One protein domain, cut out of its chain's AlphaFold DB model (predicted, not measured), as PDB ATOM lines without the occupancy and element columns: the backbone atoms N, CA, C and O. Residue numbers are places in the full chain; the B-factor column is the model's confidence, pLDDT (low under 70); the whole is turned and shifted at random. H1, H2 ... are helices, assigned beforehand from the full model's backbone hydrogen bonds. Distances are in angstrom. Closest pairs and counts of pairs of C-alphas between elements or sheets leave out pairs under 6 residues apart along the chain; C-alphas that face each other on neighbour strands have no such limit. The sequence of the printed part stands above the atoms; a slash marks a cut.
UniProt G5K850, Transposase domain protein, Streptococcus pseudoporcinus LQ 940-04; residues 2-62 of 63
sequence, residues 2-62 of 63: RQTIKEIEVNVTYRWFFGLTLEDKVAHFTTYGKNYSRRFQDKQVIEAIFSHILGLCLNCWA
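Overview. This is residues 2 to 62 of the 63 residues of the protein "Transposase domain protein" of Streptococcus pseudoporcinus LQ 940-04 (UniProt G5K850). A small compact head at one end, made of H1, H2, the looped link of residues 18 to 28 and the first part of H3, runs on through the rest of H3 into a long arm, H4. H3 forms the base of a wide, open U, with H1 and H2 on one side and H4 on the other, and residues 34 to 62 stick out from the head. The printed part has 61 residues with four named helices, in the order H1, H2, H3, H4, and no named strand, and its class is all helix. The whole is only just loose, close to extended, with a radius of gyration of the C-alphas of 15.3 A, and its elongated outline spans 42 by 26 by 17 A.

Along the chain. H1 covers residues 2 to 10 and is 13.5 A long from first to last C-alpha; C-alpha 2 is at (183.801, 180.908, 133.004). H2, residues 12 to 17, is 8.6 A long. H3, residues 29 to 39, measures 15.5 A and begins with C-alpha 29 at (186.787, 185.597, 133.166). H4, residues 43 to 60, is the longest helix, with 18 residues and 25.7 A, and ends with C-alpha 60 at (189.517, 166.879, 165.219).

Arrangement. H1 and H2 touch only at the corner by their link, and their closest C-alphas, those of Ile 8 and Tyr 14, are 5.2 A apart. These two helices run opposite ways at a steep tilt of 60 degrees. H1 and H3 are close but not clearly touching, with 2 pairs of C-alphas within 8 A; the closest, those of Arg 2 and Phe 29, are 5.6 A apart. They run opposite ways at a steep tilt of 68 degrees, only just short of about perpendicular. H2 and H3 are apart. H4 touches no helix and is apart from H1, H2 and H3. In H2, H3 and H4 every O i to N i+4 pair is within hydrogen-bond range, and in H1 4 of 5 pairs are.

Size, cuts and confidence. The C-alphas farthest apart, those of Lys 25 and Ala 62, are 43.7 A apart. Residues 34 to 62 stand free, of which 34 to 39 belong to H3 and 43 to 60 to H4; without them the body has 32 residues and spans 20 by 14 by 13 A. The link from H2 to H3, with 11 residues, is long, while the links from H1 to H2 and from H3 to H4 are tight. The printed part has no cut. The mean pLDDT of the printed part is 91.0, and residues 61 to 62 are under 70, where the model's confidence is low.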
ATOM      1  N   ARG A   2     185.046 180.343 133.577       87.31
ATOM      2  CA  ARG A   2     183.801 180.908 133.004       87.31
ATOM      3  C   ARG A   2     182.554 180.657 133.869       87.31
ATOM      4  O   ARG A   2     181.788 181.583 134.080       87.31
ATOM      5  N   GLN A   3     182.386 179.439 134.390       90.38
ATOM      6  CA  GLN A   3     181.267 179.096 135.275       90.38
ATOM      7  C   GLN A   3     181.347 179.819 136.629       90.38
ATOM      8  O   GLN A   3     180.382 180.449 137.033       90.38
ATOM      9  N   THR A   4     182.522 179.837 137.264       87.94
ATOM     10  CA  THR A   4     182.775 180.585 138.510       87.94
ATOM     11  C   THR A   4     182.373 182.053 138.396       87.94
ATOM     12  O   THR A   4     181.811 182.614 139.322       87.94
ATOM     13  N   ILE A   5     182.626 182.676 137.245       90.38
ATOM     14  CA  ILE A   5     182.260 184.075 137.002       90.38
ATOM     15  C   ILE A   5     180.751 184.250 136.943       90.38
ATOM     16  O   ILE A   5     180.241 185.155 137.586       90.38
ATOM     17  N   LYS A   6     180.034 183.350 136.260       91.44
ATOM     18  CA  LYS A   6     178.565 183.348 136.283       91.44
ATOM     19  C   LYS A   6     178.020 183.193 137.703       91.44
ATOM     20  O   LYS A   6     177.020 183.811 138.032       91.44
ATOM     21  N   GLU A   7     178.676 182.389 138.536       93.00
ATOM     22  CA  GLU A   7     178.286 182.226 139.937       93.00
ATOM     23  C   GLU A   7     178.561 183.493 140.756       93.00
ATOM     24  O   GLU A   7     177.700 183.888 141.528       93.00
ATOM     25  N   ILE A   8     179.677 184.199 140.540       92.69
ATOM     26  CA  ILE A   8     179.961 185.488 141.206       92.69
ATOM     27  C   ILE A   8     178.917 186.566 140.851       92.69
ATOM     28  O   ILE A   8     178.621 187.426 141.679       92.69
ATOM     29  N   GLU A   9     178.336 186.532 139.649       90.44
ATOM     30  CA  GLU A   9     177.295 187.494 139.246       90.44
ATOM     31  C   GLU A   9     176.020 187.383 140.098       90.44
ATOM     32  O   GLU A   9     175.332 188.378 140.299       90.44
ATOM     33  N   VAL A  10     175.702 186.190 140.618       91.81
ATOM     34  CA  VAL A  10     174.419 185.924 141.301       91.81
ATOM     35  C   VAL A  10     174.563 185.483 142.758       91.81
ATOM     36  O   VAL A  10     173.615 185.592 143.531       91.81
ATOM     37  N   ASN A  11     175.728 184.971 143.157       94.38
ATOM     38  CA  ASN A  11     175.953 184.376 144.468       94.38
ATOM     39  C   ASN A  11     176.729 185.330 145.385       94.38
ATOM     40  O   ASN A  11     177.926 185.568 145.206       94.38
ATOM     41  N   VAL A  12     176.050 185.816 146.425       94.62
ATOM     42  CA  VAL A  12     176.606 186.750 147.416       94.62
ATOM     43  C   VAL A  12     177.823 186.172 148.145       94.62
ATOM     44  O   VAL A  12     178.810 186.881 148.331       94.62
ATOM     45  N   THR A  13     177.805 184.887 148.507       95.19
ATOM     46  CA  THR A  13     178.933 184.228 149.184       95.19
ATOM     47  C   THR A  13     180.185 184.248 148.315       95.19
ATOM     48  O   THR A  13     181.289 184.478 148.805       95.19
ATOM     49  N   TYR A  14     180.023 184.058 147.006       92.50
ATOM     50  CA  TYR A  14     181.150 184.091 146.080       92.50
ATOM     51  C   TYR A  14     181.674 185.516 145.909       92.50
ATOM     52  O   TYR A  14     182.886 185.714 145.907       92.50
ATOM     53  N   ARG A  15     180.796 186.523 145.848       93.62
ATOM     54  CA  ARG A  15     181.220 187.934 145.841       93.62
ATOM     55  C   ARG A  15     182.040 188.281 147.080       93.62
ATOM     56  O   ARG A  15     183.143 188.803 146.932       93.62
ATOM     57  N   TRP A  16     181.560 187.901 148.265       93.94
ATOM     58  CA  TRP A  16     182.291 188.074 149.522       93.94
ATOM     59  C   TRP A  16     183.669 187.399 149.486       93.94
ATOM     60  O   TRP A  16     184.666 188.034 149.819       93.94
ATOM     61  N   PHE A  17     183.749 186.154 149.004       91.00
ATOM     62  CA  PHE A  17     185.017 185.426 148.897       91.00
ATOM     63  C   PHE A  17     186.037 186.135 147.989       91.00
ATOM     64  O   PHE A  17     187.235 186.129 148.268       91.00
ATOM     65  N   PHE A  18     185.570 186.775 146.916       88.50
ATOM     66  CA  PHE A  18     186.413 187.566 146.016       88.50
ATOM     67  C   PHE A  18     186.594 189.029 146.457       88.50
ATOM     68  O   PHE A  18     187.251 189.788 145.744       88.50
ATOM     69  N   GLY A  19     186.063 189.423 147.620       90.94
ATOM     70  CA  GLY A  19     186.175 190.782 148.154       90.94
ATOM     71  C   GLY A  19     185.374 191.827 147.373       90.94
ATOM     72  O   GLY A  19     185.748 192.996 147.370       90.94
ATOM     73  N   LEU A  20     184.310 191.412 146.685       93.88
ATOM     74  CA  LEU A  20     183.422 192.288 145.926       93.88
ATOM     75  C   LEU A  20     182.213 192.684 146.780       93.88
ATOM     76  O   LEU A  20     181.568 191.833 147.400       93.88
ATOM     77  N   THR A  21     181.857 193.964 146.750       92.94
ATOM     78  CA  THR A  21     180.554 194.462 147.209       92.94
ATOM     79  C   THR A  21     179.451 194.016 146.246       92.94
ATOM     80  O   THR A  21     179.728 193.411 145.211       92.94
ATOM     81  N   LEU A  22     178.180 194.288 146.541       90.12
ATOM     82  CA  LEU A  22     177.078 193.933 145.633       90.12
ATOM     83  C   LEU A  22     177.075 194.756 144.335       90.12
ATOM     84  O   LEU A  22     176.601 194.271 143.314       90.12
ATOM     85  N   GLU A  23     177.639 195.962 144.363       92.62
ATOM     86  CA  GLU A  23     177.603 196.916 143.246       92.62
ATOM     87  C   GLU A  23     178.823 196.801 142.321       92.62
ATOM     88  O   GLU A  23     178.796 197.269 141.181       92.62
ATOM     89  N   ASP A  24     179.893 196.152 142.788       94.56
ATOM     90  CA  ASP A  24     181.119 196.006 142.009       94.56
ATOM     91  C   ASP A  24     180.897 195.242 140.697       94.56
ATOM     92  O   ASP A  24     180.167 194.252 140.611       94.56
ATOM     93  N   LYS A  25     181.594 195.648 139.639       92.38
ATOM     94  CA  LYS A  25     181.562 194.893 138.383       92.38
ATOM     95  C   LYS A  25     182.425 193.644 138.500       92.38
ATOM     96  O   LYS A  25     183.584 193.712 138.912       92.38
ATOM     97  N   VAL A  26     181.899 192.507 138.051       91.62
ATOM     98  CA  VAL A  26     182.697 191.285 137.950       91.62
ATOM     99  C   VAL A  26     183.661 191.425 136.772       91.62
ATOM    100  O   VAL A  26     183.267 191.675 135.634       91.62
ATOM    101  N   ALA A  27     184.961 191.293 137.041       89.69
ATOM    102  CA  ALA A  27     185.968 191.343 135.990       89.69
ATOM    103  C   ALA A  27     185.806 190.179 134.994       89.69
ATOM    104  O   ALA A  27     185.351 189.087 135.338       89.69
ATOM    105  N   HIS A  28     186.250 190.393 133.754       90.50
ATOM    106  CA  HIS A  28     186.192 189.375 132.709       90.50
ATOM    107  C   HIS A  28     186.878 188.063 133.138       90.50
ATOM    108  O   HIS A  28     187.905 188.065 133.822       90.50
ATOM    109  N   PHE A  29     186.353 186.917 132.690       86.31
ATOM    110  CA  PHE A  29     186.787 185.597 133.166       86.31
ATOM    111  C   PHE A  29     188.281 185.295 132.971       86.31
ATOM    112  O   PHE A  29     188.846 184.463 133.685       86.31
ATOM    113  N   THR A  30     188.930 185.953 132.009       90.06
ATOM    114  CA  THR A  30     190.374 185.820 131.768       90.06
ATOM    115  C   THR A  30     191.214 186.458 132.868       90.06
ATOM    116  O   THR A  30     192.308 185.964 133.128       90.06
ATOM    117  N   THR A  31     190.720 187.500 133.541       90.69
ATOM    118  CA  THR A  31     191.421 188.172 134.644       90.69
ATOM    119  C   THR A  31     191.638 187.202 135.798       90.69
ATOM    120  O   THR A  31     192.772 186.942 136.199       90.69
ATOM    121  N   TYR A  32     190.558 186.574 136.263       85.81
ATOM    122  CA  TYR A  32     190.631 185.584 137.332       85.81
ATOM    123  C   TYR A  32     191.357 184.309 136.899       85.81
ATOM    124  O   TYR A  32     192.078 183.732 137.703       85.81
ATOM    125  N   GLY A  33     191.237 183.899 135.631       87.81
ATOM    126  CA  GLY A  33     192.010 182.775 135.090       87.81
ATOM    127  C   GLY A  33     193.515 183.009 135.137       87.81
ATOM    128  O   GLY A  33     194.244 182.155 135.631       87.81
ATOM    129  N   LYS A  34     193.984 184.181 134.696       90.38
ATOM    130  CA  LYS A  34     195.406 184.542 134.763       90.38
ATOM    131  C   LYS A  34     195.899 184.640 136.207       90.38
ATOM    132  O   LYS A  34     196.974 184.129 136.512       90.38
ATOM    133  N   ASN A  35     195.113 185.254 137.095       88.50
ATOM    134  CA  ASN A  35     195.467 185.345 138.512       88.50
ATOM    135  C   ASN A  35     195.538 183.962 139.175       88.50
ATOM    136  O   ASN A  35     196.484 183.686 139.904       88.50
ATOM    137  N   TYR A  36     194.577 183.083 138.880       87.00
ATOM    138  CA  TYR A  36     194.569 181.707 139.366       87.00
ATOM    139  C   TYR A  36     195.814 180.952 138.896       87.00
ATOM    140  O   TYR A  36     196.569 180.451 139.723       87.00
ATOM    141  N   SER A  37     196.094 180.948 137.589       89.12
ATOM    142  CA  SER A  37     197.279 180.268 137.058       89.12
ATOM    143  C   SER A  37     198.574 180.774 137.691       89.12
ATOM    144  O   SER A  37     199.445 179.969 137.984       89.12
ATOM    145  N   ARG A  38     198.696 182.084 137.945       89.25
ATOM    146  CA  ARG A  38     199.877 182.661 138.601       89.25
ATOM    147  C   ARG A  38     199.966 182.302 140.089       89.25
ATOM    148  O   ARG A  38     201.053 181.994 140.562       89.25
ATOM    149  N   ARG A  39     198.865 182.378 140.846       87.50
ATOM    150  CA  ARG A  39     198.873 182.108 142.297       87.50
ATOM    151  C   ARG A  39     199.038 180.633 142.638       87.50
ATOM    152  O   ARG A  39     199.662 180.320 143.640       87.50
ATOM    153  N   PHE A  40     198.488 179.757 141.809       86.94
ATOM    154  CA  PHE A  40     198.477 178.311 142.032       86.94
ATOM    155  C   PHE A  40     199.432 177.589 141.074       86.94
ATOM    156  O   PHE A  40     199.227 176.424 140.736       86.94
ATOM    157  N   GLN A  41     200.455 178.300 140.588       89.94
ATOM    158  CA  GLN A  41     201.444 177.732 139.681       89.94
ATOM    159  C   GLN A  41     202.326 176.707 140.399       89.94
ATOM    160  O   GLN A  41     202.599 175.641 139.847       89.94
ATOM    161  N   ASP A  42     202.717 177.012 141.639       91.56
ATOM    162  CA  ASP A  42     203.387 176.068 142.525       91.56
ATOM    163  C   ASP A  42     202.346 175.201 143.241       91.56
ATOM    164  O   ASP A  42     201.724 175.591 144.232       91.56
ATOM    165  N   LYS A  43     202.131 174.012 142.685       89.31
ATOM    166  CA  LYS A  43     201.152 173.058 143.204       89.31
ATOM    167  C   LYS A  43     201.606 172.410 144.509       89.31
ATOM    168  O   LYS A  43     200.743 172.058 145.304       89.31
ATOM    169  N   GLN A  44     202.914 172.294 144.749       94.75
ATOM    170  CA  GLN A  44     203.442 171.594 145.923       94.75
ATOM    171  C   GLN A  44     203.108 172.351 147.207       94.75
ATOM    172  O   GLN A  44     202.667 171.752 148.185       94.75
ATOM    173  N   VAL A  45     203.239 173.680 147.187       91.75
ATOM    174  CA  VAL A  45     202.887 174.532 148.334       91.75
ATOM    175  C   VAL A  45     201.405 174.402 148.682       91.75
ATOM    176  O   VAL A  45     201.039 174.239 149.845       91.75
ATOM    177  N   ILE A  46     200.538 174.449 147.671       91.31
ATOM    178  CA  ILE A  46     199.087 174.380 147.863       91.31
ATOM    179  C   ILE A  46     198.670 172.997 148.359       91.31
ATOM    180  O   ILE A  46     197.851 172.897 149.271       91.31
ATOM    181  N   GLU A  47     199.252 171.941 147.797       94.75
ATOM    182  CA  GLU A  47     199.008 170.564 148.216       94.75
ATOM    183  C   GLU A  47     199.447 170.327 149.663       94.75
ATOM    184  O   GLU A  47     198.697 169.730 150.436       94.75
ATOM    185  N   ALA A  48     200.606 170.856 150.067       96.31
ATOM    186  CA  ALA A  48     201.092 170.754 151.439       96.31
ATOM    187  C   ALA A  48     200.156 171.460 152.435       96.31
ATOM    188  O   ALA A  48     199.781 170.871 153.450       96.31
ATOM    189  N   ILE A  49     199.728 172.692 152.128       95.38
ATOM    190  CA  ILE A  49     198.779 173.445 152.967       95.38
ATOM    191  C   ILE A  49     197.443 172.702 153.062       95.38
ATOM    192  O   ILE A  49     196.912 172.523 154.158       95.38
ATOM    193  N   PHE A  50     196.908 172.250 151.926       95.62
ATOM    194  CA  PHE A  50     195.639 171.531 151.887       95.62
ATOM    195  C   PHE A  50     195.702 170.234 152.700       95.62
ATOM    196  O   PHE A  50     194.831 169.994 153.533       95.62
ATOM    197  N   SER A  51     196.756 169.439 152.511       97.38
ATOM    198  CA  SER A  51     196.960 168.174 153.224       97.38
ATOM    199  C   SER A  51     197.087 168.390 154.730       97.38
ATOM    200  O   SER A  51     196.516 167.630 155.511       97.38
ATOM    201  N   HIS A  52     197.781 169.453 155.148       97.38
ATOM    202  CA  HIS A  52     197.902 169.810 156.557       97.38
ATOM    203  C   HIS A  52     196.544 170.152 157.184       97.38
ATOM    204  O   HIS A  52     196.181 169.572 158.206       97.38
ATOM    205  N   ILE A  53     195.769 171.043 156.555       97.06
ATOM    206  CA  ILE A  53     194.439 171.434 157.048       97.06
ATOM    207  C   ILE A  53     193.492 170.230 157.066       97.06
ATOM    208  O   ILE A  53     192.774 170.026 158.042       97.06
ATOM    209  N   LEU A  54     193.509 169.407 156.014       96.88
ATOM    210  CA  LEU A  54     192.693 168.199 155.947       96.88
ATOM    211  C   LEU A  54     193.032 167.235 157.091       96.88
ATOM    212  O   LEU A  54     192.121 166.727 157.740       96.88
ATOM    213  N   GLY A  55     194.322 167.035 157.377       97.06
ATOM    214  CA  GLY A  55     194.771 166.233 158.515       97.06
ATOM    215  C   GLY A  55     194.256 166.766 159.853       97.06
ATOM    216  O   GLY A  55     193.757 165.990 160.662       97.06
ATOM    217  N   LEU A  56     194.298 168.086 160.069       96.88
ATOM    218  CA  LEU A  56     193.742 168.709 161.277       96.88
ATOM    219  C   LEU A  56     192.237 168.454 161.417       96.88
ATOM    220  O   LEU A  56     191.781 168.096 162.499       96.88
ATOM    221  N   CYS A  57     191.471 168.604 160.334       96.56
ATOM    222  CA  CYS A  57     190.033 168.346 160.355       96.56
ATOM    223  C   CYS A  57     189.721 166.878 160.656       96.56
ATOM    224  O   CYS A  57     188.859 166.605 161.480       96.56
ATOM    225  N   LEU A  58     190.425 165.940 160.015       95.94
ATOM    226  CA  LEU A  58     190.206 164.509 160.233       95.94
ATOM    227  C   LEU A  58     190.529 164.093 161.670       95.94
ATOM    228  O   LEU A  58     189.781 163.317 162.255       95.94
ATOM    229  N   ASN A  59     191.597 164.643 162.249       92.56
ATOM    230  CA  ASN A  59     191.975 164.349 163.629       92.56
ATOM    231  C   ASN A  59     190.997 164.977 164.635       92.56
ATOM    232  O   ASN A  59     190.613 164.318 165.588       92.56
ATOM    233  N   CYS A  60     190.524 166.203 164.387       83.75
ATOM    234  CA  CYS A  60     189.517 166.879 165.219       83.75
ATOM    235  C   CYS A  60     188.151 166.162 165.226       83.75
ATOM    236  O   CYS A  60     187.344 166.374 166.119       83.75
ATOM    237  N   TRP A  61     187.875 165.332 164.216       67.31
ATOM    238  CA  TRP A  61     186.659 164.514 164.138       67.31
ATOM    239  C   TRP A  61     186.806 163.136 164.795       67.31
ATOM    240  O   TRP A  61     185.812 162.420 164.913       67.31
ATOM    241  N   ALA A  62     188.031 162.731 165.141       64.12
ATOM    242  CA  ALA A  62     188.324 161.436 165.750       64.12
ATOM    243  C   ALA A  62     188.370 161.484 167.291       64.12
ATOM    244  O   ALA A  62     188.366 160.419 167.913       64.12
TER     245      ALA A  62